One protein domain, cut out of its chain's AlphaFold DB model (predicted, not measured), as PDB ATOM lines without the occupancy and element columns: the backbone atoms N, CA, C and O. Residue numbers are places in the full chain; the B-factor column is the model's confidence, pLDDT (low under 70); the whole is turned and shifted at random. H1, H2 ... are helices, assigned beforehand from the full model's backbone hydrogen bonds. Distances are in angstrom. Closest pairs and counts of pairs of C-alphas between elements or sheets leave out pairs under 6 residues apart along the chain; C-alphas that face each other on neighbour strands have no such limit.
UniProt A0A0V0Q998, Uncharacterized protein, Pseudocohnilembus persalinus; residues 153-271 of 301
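AT A GLANCE: This is residues 153 to 271 of the 301 residues of an uncharacterized protein of Pseudocohnilembus persalinus (UniProt A0A0V0Q998). A long helix, H7, runs through the middle, crossed steeply by H1, with H2 and H3 on one side and H4 and short H5 on the other. H6 lies at one end of the body, far from the mean of the C-alphas; residues 153 to 158, 236 to 241 and 265 to 271 stick out. The printed part has 119 residues, with helices H1 to H7 in chain order, no named strand, class all helix; it is compact, with a radius of gyration of the C-alphas of 15.5 A and spans of 46 by 36 by 22 A.

HOW THE PARTS SIT: H1, residues 153 to 175, touches H4, residues 213 to 220, with residues 162 to 166 alone, at a steep tilt of 40 degrees, closest C-alphas Trp 162 and Lys 213, 5.8 A. H2, residues 177 to 186, touches H3, residues 193 to 203, at a steep tilt of 51 degrees, closest C-alphas Leu 185 and Cys 196, 6.3 A. H4 also touches H5, residues 222 to 225, closest C-alphas Ser 218 and Ile 225, 6.0 A. H4 only just touches H7, residues 239 to 268, with 3 pairs of C-alphas within 8 A, closest Leu 220 and Arg 253, 6.1 A. H6, residues 228 to 236, is close to but not clearly touching H7. Every O i to N i+4 pair is within hydrogen-bond range in H3, H4 and H6, against 17 of 19 in H1, 5 of 6 in H2 and 24 of 26 in H7; H5 is too short for one.

IN THESE COORDINATES: H1 begins at C-alpha 153 (26.349, -43.338, 24.254) and is 30.6 A long; H7 ends at C-alpha 268 (38.886, -31.448, 19.906) and is 40.8 A long.

THE WHOLE: The printed part has no cut and no long link. Low confidence includes residues 217 to 241.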
ATOM      1  N   GLU A 153      25.219 -44.131  23.797       54.84
ATOM      2  CA  GLU A 153      26.349 -43.338  24.254       54.84
ATOM      3  C   GLU A 153      26.705 -42.234  23.248       54.84
ATOM      4  O   GLU A 153      26.785 -41.067  23.628       54.84
ATOM      5  N   ILE A 154      26.778 -42.555  21.949       56.78
ATOM      6  CA  ILE A 154      26.948 -41.568  20.870       56.78
ATOM      7  C   ILE A 154      25.743 -40.626  20.808       56.78
ATOM      8  O   ILE A 154      25.919 -39.416  20.668       56.78
ATOM      9  N   GLN A 155      24.521 -41.131  20.990       59.03
ATOM     10  CA  GLN A 155      23.324 -40.290  21.056       59.03
ATOM     11  C   GLN A 155      23.326 -39.375  22.291       59.03
ATOM     12  O   GLN A 155      22.978 -38.201  22.172       59.03
ATOM     13  N   LYS A 156      23.783 -39.845  23.462       57.12
ATOM     14  CA  LYS A 156      23.981 -38.998  24.657       57.12
ATOM     15  C   LYS A 156      25.048 -37.924  24.435       57.12
ATOM     16  O   LYS A 156      24.861 -36.795  24.891       57.12
ATOM     17  N   ILE A 157      26.129 -38.248  23.728       53.66
ATOM     18  CA  ILE A 157      27.194 -37.300  23.375       53.66
ATOM     19  C   ILE A 157      26.668 -36.254  22.376       53.66
ATOM     20  O   ILE A 157      26.773 -35.058  22.646       53.66
ATOM     21  N   LYS A 158      26.008 -36.674  21.284       55.75
ATOM     22  CA  LYS A 158      25.400 -35.788  20.269       55.75
ATOM     23  C   LYS A 158      24.315 -34.882  20.870       55.75
ATOM     24  O   LYS A 158      24.320 -33.677  20.626       55.75
ATOM     25  N   LYS A 159      23.430 -35.421  21.721       59.12
ATOM     26  CA  LYS A 159      22.347 -34.666  22.388       59.12
ATOM     27  C   LYS A 159      22.873 -33.600  23.355       59.12
ATOM     28  O   LYS A 159      22.196 -32.605  23.591       59.12
ATOM     29  N   ASN A 160      24.088 -33.767  23.878       66.50
ATOM     30  CA  ASN A 160      24.718 -32.802  24.779       66.50
ATOM     31  C   ASN A 160      25.814 -31.956  24.121       66.50
ATOM     32  O   ASN A 160      26.364 -31.082  24.788       66.50
ATOM     33  N   PHE A 161      26.113 -32.161  22.835       69.56
ATOM     34  CA  PHE A 161      27.178 -31.439  22.139       69.56
ATOM     35  C   PHE A 161      26.956 -29.924  22.179       69.56
ATOM     36  O   PHE A 161      27.789 -29.196  22.708       69.56
ATOM     37  N   TRP A 162      25.790 -29.450  21.731       71.38
ATOM     38  CA  TRP A 162      25.462 -28.017  21.678       71.38
ATOM     39  C   TRP A 162      25.433 -27.363  23.060       71.38
ATOM     40  O   TRP A 162      25.888 -26.234  23.237       71.38
ATOM     41  N   LYS A 163      24.967 -28.106  24.065       73.19
ATOM     42  CA  LYS A 163      24.928 -27.670  25.463       73.19
ATOM     43  C   LYS A 163      26.327 -27.571  26.073       73.19
ATOM     44  O   LYS A 163      26.609 -26.654  26.838       73.19
ATOM     45  N   ASN A 164      27.207 -28.519  25.764       71.94
ATOM     46  CA  ASN A 164      28.583 -28.517  26.252       71.94
ATOM     47  C   ASN A 164      29.425 -27.455  25.542       71.94
ATOM     48  O   ASN A 164      30.178 -26.746  26.208       71.94
ATOM     49  N   LEU A 165      29.224 -27.293  24.232       75.00
ATOM     50  CA  LEU A 165      29.817 -26.233  23.426       75.00
ATOM     51  C   LEU A 165      29.419 -24.852  23.951       75.00
ATOM     52  O   LEU A 165      30.286 -24.019  24.200       75.00
ATOM     53  N   SER A 166      28.125 -24.618  24.183       78.19
ATOM     54  CA  SER A 166      27.652 -23.337  24.713       78.19
ATOM     55  C   SER A 166      28.219 -23.063  26.108       78.19
ATOM     56  O   SER A 166      28.715 -21.969  26.360       78.19
ATOM     57  N   ARG A 167      28.249 -24.067  26.997       77.56
ATOM     58  CA  ARG A 167      28.887 -23.955  28.321       77.56
ATOM     59  C   ARG A 167      30.361 -23.572  28.231       77.56
ATOM     60  O   ARG A 167      30.776 -22.678  28.959       77.56
ATOM     61  N   HIS A 168      31.129 -24.230  27.362       77.94
ATOM     62  CA  HIS A 168      32.544 -23.912  27.166       77.94
ATOM     63  C   HIS A 168      32.727 -22.503  26.607       77.94
ATOM     64  O   HIS A 168      33.517 -21.732  27.141       77.94
ATOM     65  N   PHE A 169      31.943 -22.124  25.599       83.69
ATOM     66  CA  PHE A 169      31.997 -20.784  25.029       83.69
ATOM     67  C   PHE A 169      31.735 -19.693  26.079       83.69
ATOM     68  O   PHE A 169      32.537 -18.775  26.227       83.69
ATOM     69  N   PHE A 170      30.653 -19.803  26.856       84.69
ATOM     70  CA  PHE A 170      30.332 -18.808  27.886       84.69
ATOM     71  C   PHE A 170      31.306 -18.834  29.070       84.69
ATOM     72  O   PHE A 170      31.543 -17.797  29.689       84.69
ATOM     73  N   TYR A 171      31.909 -19.988  29.365       82.81
ATOM     74  CA  TYR A 171      33.021 -20.077  30.309       82.81
ATOM     75  C   TYR A 171      34.220 -19.257  29.813       82.81
ATOM     76  O   TYR A 171      34.671 -18.357  30.521       82.81
ATOM     77  N   HIS A 172      34.667 -19.469  28.572       79.62
ATOM     78  CA  HIS A 172      35.748 -18.682  27.972       79.62
ATOM     79  C   HIS A 172      35.421 -17.191  27.909       79.62
ATOM     80  O   HIS A 172      36.265 -16.368  28.247       79.62
ATOM     81  N   LEU A 173      34.186 -16.829  27.555       84.31
ATOM     82  CA  LEU A 173      33.757 -15.433  27.491       84.31
ATOM     83  C   LEU A 173      33.833 -14.737  28.861       84.31
ATOM     84  O   LEU A 173      34.203 -13.568  28.946       84.31
ATOM     85  N   LYS A 174      33.530 -15.465  29.942       84.19
ATOM     86  CA  LYS A 174      33.682 -14.973  31.316       84.19
ATOM     87  C   LYS A 174      35.157 -14.828  31.709       84.19
ATOM     88  O   LYS A 174      35.532 -13.812  32.294       84.19
ATOM     89  N   HIS A 175      35.987 -15.821  31.393       81.06
ATOM     90  CA  HIS A 175      37.406 -15.835  31.765       81.06
ATOM     91  C   HIS A 175      38.249 -14.829  30.969       81.06
ATOM     92  O   HIS A 175      39.099 -14.160  31.544       81.06
ATOM     93  N   ALA A 176      37.959 -14.645  29.684       80.56
ATOM     94  CA  ALA A 176      38.605 -13.656  28.823       80.56
ATOM     95  C   ALA A 176      37.900 -12.286  28.851       80.56
ATOM     96  O   ALA A 176      38.076 -11.480  27.940       80.56
ATOM     97  N   SER A 177      37.080 -12.005  29.869       83.31
ATOM     98  CA  SER A 177      36.206 -10.822  29.906       83.31
ATOM     99  C   SER A 177      36.952  -9.491  29.795       83.31
ATOM    100  O   SER A 177      36.450  -8.574  29.149       83.31
ATOM    101  N   VAL A 178      38.158  -9.385  30.363       83.81
ATOM    102  CA  VAL A 178      38.994  -8.175  30.271       83.81
ATOM    103  C   VAL A 178      39.471  -7.935  28.837       83.81
ATOM    104  O   VAL A 178      39.315  -6.830  28.323       83.81
ATOM    105  N   ILE A 179      39.993  -8.979  28.186       85.38
ATOM    106  CA  ILE A 179      40.480  -8.941  26.798       85.38
ATOM    107  C   ILE A 179      39.318  -8.654  25.849       85.38
ATOM    108  O   ILE A 179      39.388  -7.743  25.033       85.38
ATOM    109  N   ILE A 180      38.203  -9.378  25.998       87.19
ATOM    110  CA  ILE A 180      37.001  -9.164  25.184       87.19
ATOM    111  C   ILE A 180      36.509  -7.726  25.340       87.19
ATOM    112  O   ILE A 180      36.172  -7.092  24.346       87.19
ATOM    113  N   ARG A 181      36.487  -7.190  26.562       88.00
ATOM    114  CA  ARG A 181      36.068  -5.810  26.787       88.00
ATOM    115  C   ARG A 181      36.974  -4.812  26.065       88.00
ATOM    116  O   ARG A 181      36.455  -4.031  25.280       88.00
ATOM    117  N   LYS A 182      38.282  -4.843  26.323       86.00
ATOM    118  CA  LYS A 182      39.218  -3.851  25.773       86.00
ATOM    119  C   LYS A 182      39.398  -4.015  24.264       86.00
ATOM    120  O   LYS A 182      39.031  -3.141  23.491       86.00
ATOM    121  N   GLU A 183      39.866  -5.179  23.836       85.31
ATOM    122  CA  GLU A 183      40.316  -5.389  22.456       85.31
ATOM    123  C   GLU A 183      39.164  -5.619  21.474       85.31
ATOM    124  O   GLU A 183      39.296  -5.369  20.278       85.31
ATOM    125  N   VAL A 184      38.025  -6.148  21.940       87.12
ATOM    126  CA  VAL A 184      36.884  -6.435  21.058       87.12
ATOM    127  C   VAL A 184      35.811  -5.366  21.191       87.12
ATOM    128  O   VAL A 184      35.456  -4.745  20.195       87.12
ATOM    129  N   LEU A 185      35.257  -5.154  22.383       90.75
ATOM    130  CA  LEU A 185      34.109  -4.260  22.535       90.75
ATOM    131  C   LEU A 185      34.508  -2.789  22.370       90.75
ATOM    132  O   LEU A 185      33.879  -2.091  21.577       90.75
ATOM    133  N   GLU A 186      35.544  -2.344  23.081       91.19
ATOM    134  CA  GLU A 186      35.999  -0.950  23.072       91.19
ATOM    135  C   GLU A 186      36.779  -0.637  21.778       91.19
ATOM    136  O   GLU A 186      36.384   0.265  21.052       91.19
ATOM    137  N   GLU A 187      37.809  -1.415  21.421       87.50
ATOM    138  CA  GLU A 187      38.684  -1.099  20.272       87.50
ATOM    139  C   GLU A 187      38.120  -1.493  18.894       87.50
ATOM    140  O   GLU A 187      38.253  -0.743  17.931       87.50
ATOM    141  N   ARG A 188      37.510  -2.681  18.747       85.44
ATOM    142  CA  ARG A 188      37.037  -3.155  17.424       85.44
ATOM    143  C   ARG A 188      35.631  -2.684  17.084       85.44
ATOM    144  O   ARG A 188      35.333  -2.473  15.911       85.44
ATOM    145  N   PHE A 189      34.750  -2.615  18.079       87.81
ATOM    146  CA  PHE A 189      33.343  -2.254  17.893       87.81
ATOM    147  C   PHE A 189      32.999  -0.851  18.401       87.81
ATOM    148  O   PHE A 189      31.842  -0.452  18.263       87.81
ATOM    149  N   ASN A 190      33.969  -0.103  18.941       90.38
ATOM    150  CA  ASN A 190      33.794   1.270  19.425       90.38
ATOM    151  C   ASN A 190      32.621   1.420  20.411       90.38
ATOM    152  O   ASN A 190      31.908   2.425  20.406       90.38
ATOM    153  N   LEU A 191      32.384   0.402  21.246       91.12
ATOM    154  CA  LEU A 191      31.331   0.446  22.256       91.12
ATOM    155  C   LEU A 191      31.775   1.279  23.453       91.12
ATOM    156  O   LEU A 191      32.871   1.107  23.985       91.12
ATOM    157  N   ASN A 192      30.882   2.134  23.946       91.56
ATOM    158  CA  ASN A 192      31.155   2.893  25.158       91.56
ATOM    159  C   ASN A 192      31.116   1.994  26.412       91.56
ATOM    160  O   ASN A 192      30.618   0.862  26.398       91.56
ATOM    161  N   LYS A 193      31.610   2.519  27.540       89.00
ATOM    162  CA  LYS A 193      31.678   1.783  28.813       89.00
ATOM    163  C   LYS A 193      30.321   1.206  29.246       89.00
ATOM    164  O   LYS A 193      30.256   0.053  29.668       89.00
ATOM    165  N   GLN A 194      29.235   1.968  29.102       89.75
ATOM    166  CA  GLN A 194      27.892   1.519  29.487       89.75
ATOM    167  C   GLN A 194      27.395   0.366  28.601       89.75
ATOM    168  O   GLN A 194      26.824  -0.601  29.105       89.75
ATOM    169  N   GLN A 195      27.640   0.428  27.291       90.12
ATOM    170  CA  GLN A 195      27.315  -0.641  26.345       90.12
ATOM    171  C   GLN A 195      28.132  -1.905  26.632       90.12
ATOM    172  O   GLN A 195      27.580  -3.008  26.643       90.12
ATOM    173  N   CYS A 196      29.420  -1.760  26.954       89.06
ATOM    174  CA  CYS A 196      30.274  -2.873  27.364       89.06
ATOM    175  C   CYS A 196      29.757  -3.554  28.640       89.06
ATOM    176  O   CYS A 196      29.676  -4.781  28.707       89.06
ATOM    177  N   GLU A 197      29.349  -2.773  29.643       89.12
ATOM    178  CA  GLU A 197      28.757  -3.299  30.877       89.12
ATOM    179  C   GLU A 197      27.425  -4.014  30.621       89.12
ATOM    180  O   GLU A 197      27.189  -5.092  31.172       89.12
ATOM    181  N   LYS A 198      26.563  -3.466  29.756       88.94
ATOM    182  CA  LYS A 198      25.324  -4.134  29.329       88.94
ATOM    183  C   LYS A 198      25.617  -5.460  28.625       88.94
ATOM    184  O   LYS A 198      24.971  -6.464  28.937       88.94
ATOM    185  N   PHE A 199      26.598  -5.493  27.722       89.00
ATOM    186  CA  PHE A 199      27.027  -6.720  27.049       89.00
ATOM    187  C   PHE A 199      27.522  -7.760  28.064       89.00
ATOM    188  O   PHE A 199      27.067  -8.905  28.050       89.00
ATOM    189  N   ALA A 200      28.388  -7.359  28.997       86.00
ATOM    190  CA  ALA A 200      28.922  -8.234  30.038       86.00
ATOM    191  C   ALA A 200      27.825  -8.770  30.973       86.00
ATOM    192  O   ALA A 200      27.815  -9.958  31.291       86.00
ATOM    193  N   LYS A 201      26.850  -7.944  31.364       85.12
ATOM    194  CA  LYS A 201      25.689  -8.397  32.150       85.12
ATOM    195  C   LYS A 201      24.854  -9.421  31.378       85.12
ATOM    196  O   LYS A 201      24.440 -10.433  31.943       85.12
ATOM    197  N   LYS A 202      24.637  -9.181  30.081       84.44
ATOM    198  CA  LYS A 202      23.784 -10.021  29.234       84.44
ATOM    199  C   LYS A 202      24.437 -11.342  28.830       84.44
ATOM    200  O   LYS A 202      23.729 -12.335  28.760       84.44
ATOM    201  N   TYR A 203      25.748 -11.378  28.586       83.81
ATOM    202  CA  TYR A 203      26.433 -12.559  28.033       83.81
ATOM    203  C   TYR A 203      27.592 -13.084  28.887       83.81
ATOM    204  O   TYR A 203      27.970 -14.241  28.744       83.81
ATOM    205  N   GLY A 204      28.136 -12.279  29.801       74.94
ATOM    206  CA  GLY A 204      29.214 -12.676  30.715       74.94
ATOM    207  C   GLY A 204      28.737 -13.433  31.957       74.94
ATOM    208  O   GLY A 204      29.546 -13.998  32.696       74.94
ATOM    209  N   THR A 205      27.425 -13.487  32.204       67.44
ATOM    210  CA  THR A 205      26.879 -14.316  33.279       67.44
ATOM    211  C   THR A 205      26.847 -15.776  32.824       67.44
ATOM    212  O   THR A 205      26.196 -16.125  31.844       67.44
ATOM    213  N   GLY A 206      27.488 -16.680  33.577       59.75
ATOM    214  CA  GLY A 206      27.498 -18.130  33.291       59.75
ATOM    215  C   GLY A 206      26.120 -18.818  33.347       59.75
ATOM    216  O   GLY A 206      26.031 -20.048  33.319       59.75
ATOM    217  N   LYS A 207      25.047 -18.029  33.474       61.91
ATOM    218  CA  LYS A 207      23.648 -18.443  33.412       61.91
ATOM    219  C   LYS A 207      23.137 -18.526  31.974       61.91
ATOM    220  O   LYS A 207      22.237 -19.327  31.740       61.91
ATOM    221  N   LEU A 208      23.710 -17.783  31.017       65.44
ATOM    222  CA  LEU A 208      23.376 -17.994  29.611       65.44
ATOM    223  C   LEU A 208      23.922 -19.352  29.175       65.44
ATOM    224  O   LEU A 208      25.125 -19.560  29.052       65.44
ATOM    225  N   LYS A 209      23.019 -20.308  28.993       67.56
ATOM    226  CA  LYS A 209      23.308 -21.631  28.452       67.56
ATOM    227  C   LYS A 209      22.288 -21.863  27.360       67.56
ATOM    228  O   LYS A 209      21.094 -21.801  27.626       67.56
ATOM    229  N   MET A 210      22.770 -22.111  26.149       73.25
ATOM    230  CA  MET A 210      21.894 -22.567  25.076       73.25
ATOM    231  C   MET A 210      21.596 -24.037  25.353       73.25
ATOM    232  O   MET A 210      22.524 -24.849  25.472       73.25
ATOM    233  N   ASN A 211      20.321 -24.342  25.569       68.19
ATOM    234  CA  ASN A 211      19.870 -25.629  26.092       68.19
ATOM    235  C   ASN A 211      19.620 -26.656  24.990       68.19
ATOM    236  O   ASN A 211      19.664 -27.857  25.261       68.19
ATOM    237  N   ASN A 212      19.389 -26.192  23.764       69.25
ATOM    238  CA  ASN A 212      19.080 -27.024  22.611       69.25
ATOM    239  C   ASN A 212      19.820 -26.537  21.350       69.25
ATOM    240  O   ASN A 212      20.512 -25.513  21.346       69.25
ATOM    241  N   LYS A 213      19.730 -27.345  20.290       68.69
ATOM    242  CA  LYS A 213      20.382 -27.096  19.000       68.69
ATOM    243  C   LYS A 213      19.780 -25.863  18.328       68.69
ATOM    244  O   LYS A 213      20.504 -25.094  17.708       68.69
ATOM    245  N   GLU A 214      18.473 -25.687  18.454       70.94
ATOM    246  CA  GLU A 214      17.686 -24.648  17.803       70.94
ATOM    247  C   GLU A 214      18.088 -23.257  18.310       70.94
ATOM    248  O   GLU A 214      18.394 -22.382  17.507       70.94
ATOM    249  N   GLU A 215      18.207 -23.073  19.626       71.44
ATOM    250  CA  GLU A 215      18.718 -21.857  20.269       71.44
ATOM    251  C   GLU A 215      20.132 -21.530  19.782       71.44
ATOM    252  O   GLU A 215      20.419 -20.392  19.407       71.44
ATOM    253  N   PHE A 216      21.001 -22.541  19.719       71.31
ATOM    254  CA  PHE A 216      22.368 -22.381  19.232       71.31
ATOM    255  C   PHE A 216      22.431 -21.961  17.765       71.31
ATOM    256  O   PHE A 216      23.116 -20.998  17.409       71.31
ATOM    257  N   LEU A 217      21.684 -22.649  16.908       67.12
ATOM    258  CA  LEU A 217      21.635 -22.321  15.495       67.12
ATOM    259  C   LEU A 217      20.922 -20.991  15.246       67.12
ATOM    260  O   LEU A 217      21.308 -20.293  14.319       67.12
ATOM    261  N   SER A 218      19.962 -20.578  16.075       68.75
ATOM    262  CA  SER A 218      19.298 -19.272  15.944       68.75
ATOM    263  C   SER A 218      20.264 -18.105  16.168       68.75
ATOM    264  O   SER A 218      20.134 -17.055  15.542       68.75
ATOM    265  N   LEU A 219      21.294 -18.301  17.001       69.62
ATOM    266  CA  LEU A 219      22.378 -17.335  17.154       69.62
ATOM    267  C   LEU A 219      23.288 -17.316  15.917       69.62
ATOM    268  O   LEU A 219      23.701 -16.245  15.464       69.62
ATOM    269  N   LEU A 220      23.605 -18.495  15.373       68.50
ATOM    270  CA  LEU A 220      24.498 -18.654  14.225       68.50
ATOM    271  C   LEU A 220      23.842 -18.421  12.868       68.50
ATOM    272  O   LEU A 220      24.591 -18.188  11.924       68.50
ATOM    273  N   PHE A 221      22.515 -18.469  12.758       69.19
ATOM    274  CA  PHE A 221      21.714 -18.382  11.530       69.19
ATOM    275  C   PHE A 221      20.309 -17.813  11.836       69.19
ATOM    276  O   PHE A 221      19.302 -18.497  11.658       69.19
ATOM    277  N   PRO A 222      20.199 -16.544  12.270       62.25
ATOM    278  CA  PRO A 222      18.940 -15.956  12.720       62.25
ATOM    279  C   PRO A 222      17.895 -15.842  11.603       62.25
ATOM    280  O   PRO A 222      16.706 -15.830  11.885       62.25
ATOM    281  N   VAL A 223      18.315 -15.794  10.334       59.25
ATOM    282  CA  VAL A 223      17.412 -15.657   9.175       59.25
ATOM    283  C   VAL A 223      16.835 -17.005   8.724       59.25
ATOM    284  O   VAL A 223      15.753 -17.043   8.152       59.25
ATOM    285  N   ALA A 224      17.526 -18.117   8.995       54.84
ATOM    286  CA  ALA A 224      17.112 -19.440   8.523       54.84
ATOM    287  C   ALA A 224      16.089 -20.130   9.446       54.84
ATOM    288  O   ALA A 224      15.448 -21.088   9.033       54.84
ATOM    289  N   ILE A 225      15.963 -19.675  10.701       51.34
ATOM    290  CA  ILE A 225      15.206 -20.377  11.757       51.34
ATOM    291  C   ILE A 225      14.020 -19.547  12.264       51.34
ATOM    292  O   ILE A 225      13.035 -20.104  12.741       51.34
ATOM    293  N   SER A 226      14.073 -18.222  12.137       49.81
ATOM    294  CA  SER A 226      12.967 -17.336  12.505       49.81
ATOM    295  C   SER A 226      12.098 -17.046  11.283       49.81
ATOM    296  O   SER A 226      12.601 -16.585  10.259       49.81
ATOM    297  N   SER A 227      10.785 -17.268  11.382       53.09
ATOM    298  CA  SER A 227       9.860 -16.795  10.350       53.09
ATOM    299  C   SER A 227       9.964 -15.267  10.245       53.09
ATOM    300  O   SER A 227      10.076 -14.572  11.261       53.09
ATOM    301  N   LYS A 228       9.932 -14.721   9.019       54.28
ATOM    302  CA  LYS A 228      10.026 -13.267   8.755       54.28
ATOM    303  C   LYS A 228       9.107 -12.432   9.666       54.28
ATOM    304  O   LYS A 228       9.476 -11.331  10.057       54.28
ATOM    305  N   GLN A 229       7.953 -12.972  10.061       49.44
ATOM    306  CA  GLN A 229       6.971 -12.320  10.935       49.44
ATOM    307  C   GLN A 229       7.466 -12.064  12.373       49.44
ATOM    308  O   GLN A 229       7.173 -11.006  12.926       49.44
ATOM    309  N   GLN A 230       8.270 -12.953  12.970       58.09
ATOM    310  CA  GLN A 230       8.836 -12.722  14.314       58.09
ATOM    311  C   GLN A 230       9.922 -11.636  14.312       58.09
ATOM    312  O   GLN A 230      10.083 -10.898  15.286       58.09
ATOM    313  N   LEU A 231      10.656 -11.518  13.201       56.31
ATOM    314  CA  LEU A 231      11.662 -10.478  12.980       56.31
ATOM    315  C   LEU A 231      11.021  -9.084  12.907       56.31
ATOM    316  O   LEU A 231      11.554  -8.135  13.475       56.31
ATOM    317  N   ILE A 232       9.851  -8.991  12.269       53.75
ATOM    318  CA  ILE A 232       9.075  -7.751  12.138       53.75
ATOM    319  C   ILE A 232       8.494  -7.320  13.495       53.75
ATOM    320  O   ILE A 232       8.617  -6.154  13.866       53.75
ATOM    321  N   GLN A 233       7.957  -8.250  14.298       54.19
ATOM    322  CA  GLN A 233       7.456  -7.934  15.648       54.19
ATOM    323  C   GLN A 233       8.556  -7.443  16.607       54.19
ATOM    324  O   GLN A 233       8.321  -6.520  17.386       54.19
ATOM    325  N   GLN A 234       9.775  -7.994  16.536       57.28
ATOM    326  CA  GLN A 234      10.902  -7.515  17.356       57.28
ATOM    327  C   GLN A 234      11.419  -6.130  16.941       57.28
ATOM    328  O   GLN A 234      12.047  -5.451  17.751       57.28
ATOM    329  N   GLN A 235      11.183  -5.701  15.699       56.94
ATOM    330  CA  GLN A 235      11.566  -4.363  15.237       56.94
ATOM    331  C   GLN A 235      10.588  -3.271  15.693       56.94
ATOM    332  O   GLN A 235      10.990  -2.115  15.807       56.94
ATOM    333  N   GLN A 236       9.335  -3.624  16.003       57.03
ATOM    334  CA  GLN A 236       8.315  -2.666  16.443       57.03
ATOM    335  C   GLN A 236       8.439  -2.264  17.926       57.03
ATOM    336  O   GLN A 236       7.953  -1.205  18.312       57.03
ATOM    337  N   GLN A 237       9.134  -3.043  18.763       52.53
ATOM    338  CA  GLN A 237       9.416  -2.666  20.153       52.53
ATOM    339  C   GLN A 237      10.752  -1.906  20.253       52.53
ATOM    340  O   GLN A 237      11.817  -2.511  20.185       52.53
ATOM    341  N   ASN A 238      10.693  -0.581  20.449       58.53
ATOM    342  CA  ASN A 238      11.830   0.315  20.731       58.53
ATOM    343  C   ASN A 238      13.048   0.157  19.790       58.53
ATOM    344  O   ASN A 238      14.002  -0.572  20.083       58.53
ATOM    345  N   GLN A 239      13.065   0.923  18.693       62.28
ATOM    346  CA  GLN A 239      14.102   0.861  17.648       62.28
ATOM    347  C   GLN A 239      15.549   0.936  18.178       62.28
ATOM    348  O   GLN A 239      16.387   0.148  17.740       62.28
ATOM    349  N   GLN A 240      15.851   1.803  19.153       61.50
ATOM    350  CA  GLN A 240      17.211   1.913  19.712       61.50
ATOM    351  C   GLN A 240      17.654   0.654  20.477       61.50
ATOM    352  O   GLN A 240      18.749   0.138  20.246       61.50
ATOM    353  N   ASN A 241      16.793   0.095  21.336       66.44
ATOM    354  CA  ASN A 241      17.096  -1.152  22.054       66.44
ATOM    355  C   ASN A 241      17.186  -2.354  21.100       66.44
ATOM    356  O   ASN A 241      17.946  -3.299  21.356       66.44
ATOM    357  N   CYS A 242      16.436  -2.321  19.995       70.81
ATOM    358  CA  CYS A 242      16.497  -3.334  18.949       70.81
ATOM    359  C   CYS A 242      17.858  -3.310  18.235       70.81
ATOM    360  O   CYS A 242      18.505  -4.355  18.133       70.81
ATOM    361  N   GLN A 243      18.349  -2.132  17.834       75.62
ATOM    362  CA  GLN A 243      19.662  -1.979  17.197       75.62
ATOM    363  C   GLN A 243      20.814  -2.407  18.121       75.62
ATOM    364  O   GLN A 243      21.662  -3.202  17.709       75.62
ATOM    365  N   GLU A 244      20.810  -1.973  19.387       79.19
ATOM    366  CA  GLU A 244      21.823  -2.377  20.378       79.19
ATOM    367  C   GLU A 244      21.808  -3.901  20.593       79.19
ATOM    368  O   GLU A 244      22.846  -4.570  20.578       79.19
ATOM    369  N   THR A 245      20.617  -4.495  20.706       80.19
ATOM    370  CA  THR A 245      20.474  -5.948  20.856       80.19
ATOM    371  C   THR A 245      20.956  -6.710  19.622       80.19
ATOM    372  O   THR A 245      21.580  -7.765  19.764       80.19
ATOM    373  N   GLN A 246      20.688  -6.207  18.416       80.44
ATOM    374  CA  GLN A 246      21.187  -6.806  17.179       80.44
ATOM    375  C   GLN A 246      22.714  -6.732  17.100       80.44
ATOM    376  O   GLN A 246      23.348  -7.728  16.745       80.44
ATOM    377  N   LEU A 247      23.307  -5.598  17.479       84.31
ATOM    378  CA  LEU A 247      24.756  -5.429  17.535       84.31
ATOM    379  C   LEU A 247      25.392  -6.424  18.510       84.31
ATOM    380  O   LEU A 247      26.306  -7.156  18.133       84.31
ATOM    381  N   PHE A 248      24.852  -6.555  19.723       88.00
ATOM    382  CA  PHE A 248      25.369  -7.524  20.690       88.00
ATOM    383  C   PHE A 248      25.266  -8.970  20.195       88.00
ATOM    384  O   PHE A 248      26.211  -9.743  20.351       88.00
ATOM    385  N   LYS A 249      24.154  -9.342  19.548       84.00
ATOM    386  CA  LYS A 249      24.008 -10.668  18.929       84.00
ATOM    387  C   LYS A 249      25.047 -10.893  17.822       84.00
ATOM    388  O   LYS A 249      25.616 -11.981  17.751       84.00
ATOM    389  N   LYS A 250      25.332  -9.881  16.989       81.81
ATOM    390  CA  LYS A 250      26.382  -9.947  15.953       81.81
ATOM    391  C   LYS A 250      27.766 -10.172  16.567       81.81
ATOM    392  O   LYS A 250      28.465 -11.091  16.147       81.81
ATOM    393  N   ILE A 251      28.128  -9.399  17.593       87.25
ATOM    394  CA  ILE A 251      29.409  -9.539  18.305       87.25
ATOM    395  C   ILE A 251      29.537 -10.940  18.913       87.25
ATOM    396  O   ILE A 251      30.547 -11.616  18.712       87.25
ATOM    397  N   LEU A 252      28.492 -11.424  19.593       85.50
ATOM    398  CA  LEU A 252      28.483 -12.757  20.200       85.50
ATOM    399  C   LEU A 252      28.706 -13.864  19.162       85.50
ATOM    400  O   LEU A 252      29.439 -14.816  19.418       85.50
ATOM    401  N   ARG A 253      28.108 -13.726  17.978       82.50
ATOM    402  CA  ARG A 253      28.269 -14.668  16.865       82.50
ATOM    403  C   ARG A 253      29.702 -14.696  16.338       82.50
ATOM    404  O   ARG A 253      30.231 -15.774  16.091       82.50
ATOM    405  N   ILE A 254      30.339 -13.533  16.201       81.50
ATOM    406  CA  ILE A 254      31.745 -13.422  15.781       81.50
ATOM    407  C   ILE A 254      32.664 -14.086  16.812       81.50
ATOM    408  O   ILE A 254      33.542 -14.868  16.444       81.50
ATOM    409  N   LEU A 255      32.435 -13.821  18.101       84.06
ATOM    410  CA  LEU A 255      33.181 -14.451  19.192       84.06
ATOM    411  C   LEU A 255      32.994 -15.970  19.194       84.06
ATOM    412  O   LEU A 255      33.970 -16.702  19.324       84.06
ATOM    413  N   LEU A 256      31.767 -16.451  18.985       81.62
ATOM    414  CA  LEU A 256      31.468 -17.879  18.906       81.62
ATOM    415  C   LEU A 256      32.148 -18.546  17.705       81.62
ATOM    416  O   LEU A 256      32.723 -19.619  17.850       81.62
ATOM    417  N   LEU A 257      32.136 -17.916  16.528       78.00
ATOM    418  CA  LEU A 257      32.830 -18.430  15.341       78.00
ATOM    419  C   LEU A 257      34.349 -18.492  15.555       78.00
ATOM    420  O   LEU A 257      34.979 -19.486  15.192       78.00
ATOM    421  N   ARG A 258      34.936 -17.470  16.192       76.19
ATOM    422  CA  ARG A 258      36.355 -17.476  16.581       76.19
ATOM    423  C   ARG A 258      36.666 -18.582  17.587       76.19
ATOM    424  O   ARG A 258      37.632 -19.310  17.387       76.19
ATOM    425  N   PHE A 259      35.823 -18.746  18.602       74.94
ATOM    426  CA  PHE A 259      35.938 -19.805  19.601       74.94
ATOM    427  C   PHE A 259      35.862 -21.204  18.969       74.94
ATOM    428  O   PHE A 259      36.694 -22.063  19.251       74.94
ATOM    429  N   MET A 260      34.911 -21.425  18.053       70.62
ATOM    430  CA  MET A 260      34.778 -22.690  17.323       70.62
ATOM    431  C   MET A 260      35.998 -22.994  16.442       70.62
ATOM    432  O   MET A 260      36.421 -24.144  16.363       70.62
ATOM    433  N   ARG A 261      36.574 -21.967  15.803       65.75
ATOM    434  CA  ARG A 261      37.733 -22.103  14.909       65.75
ATOM    435  C   ARG A 261      39.060 -22.290  15.652       65.75
ATOM    436  O   ARG A 261      39.925 -22.992  15.140       65.75
ATOM    437  N   ARG A 262      39.252 -21.635  16.802       62.06
ATOM    438  CA  ARG A 262      40.534 -21.613  17.528       62.06
ATOM    439  C   ARG A 262      40.546 -22.603  18.694       62.06
ATOM    440  O   ARG A 262      41.292 -23.573  18.651       62.06
ATOM    441  N   ASP A 263      39.665 -22.422  19.672       56.03
ATOM    442  CA  ASP A 263      39.772 -23.093  20.975       56.03
ATOM    443  C   ASP A 263      39.085 -24.463  20.989       56.03
ATOM    444  O   ASP A 263      39.651 -25.444  21.459       56.03
ATOM    445  N   MET A 264      37.891 -24.572  20.400       54.44
ATOM    446  CA  MET A 264      37.206 -25.862  20.223       54.44
ATOM    447  C   MET A 264      37.951 -26.768  19.257       54.44
ATOM    448  O   MET A 264      38.003 -27.978  19.470       54.44
ATOM    449  N   PHE A 265      38.534 -26.199  18.204       49.31
ATOM    450  CA  PHE A 265      39.343 -26.963  17.270       49.31
ATOM    451  C   PHE A 265      40.595 -27.476  17.977       49.31
ATOM    452  O   PHE A 265      40.855 -28.668  17.936       49.31
ATOM    453  N   GLN A 266      41.301 -26.639  18.741       51.41
ATOM    454  CA  GLN A 266      42.463 -27.069  19.519       51.41
ATOM    455  C   GLN A 266      42.104 -28.112  20.596       51.41
ATOM    456  O   GLN A 266      42.789 -29.121  20.694       51.41
ATOM    457  N   HIS A 267      40.996 -27.955  21.332       49.22
ATOM    458  CA  HIS A 267      40.553 -28.944  22.328       49.22
ATOM    459  C   HIS A 267      40.086 -30.270  21.712       49.22
ATOM    460  O   HIS A 267      40.436 -31.336  22.211       49.22
ATOM    461  N   SER A 268      39.324 -30.232  20.615       46.16
ATOM    462  CA  SER A 268      38.886 -31.448  19.906       46.16
ATOM    463  C   SER A 268      40.026 -32.152  19.168       46.16
ATOM    464  O   SER A 268      39.929 -33.339  18.864       46.16
ATOM    465  N   THR A 269      41.129 -31.443  18.933       45.50
ATOM    466  CA  THR A 269      42.323 -31.963  18.270       45.50
ATOM    467  C   THR A 269      43.512 -32.178  19.207       45.50
ATOM    468  O   THR A 269      44.593 -32.515  18.734       45.50
ATOM    469  N   GLN A 270      43.336 -32.104  20.530       50.16
ATOM    470  CA  GLN A 270      44.387 -32.477  21.495       50.16
ATOM    471  C   GLN A 270      44.851 -33.942  21.347       50.16
ATOM    472  O   GLN A 270      45.928 -34.293  21.811       50.16
ATOM    473  N   VAL A 271      44.071 -34.788  20.662       46.09
ATOM    474  CA  VAL A 271      44.419 -36.185  20.331       46.09
ATOM    475  C   VAL A 271      45.052 -36.317  18.931       46.09
ATOM    476  O   VAL A 271      45.466 -37.396  18.514       46.09
TER     477      VAL A 271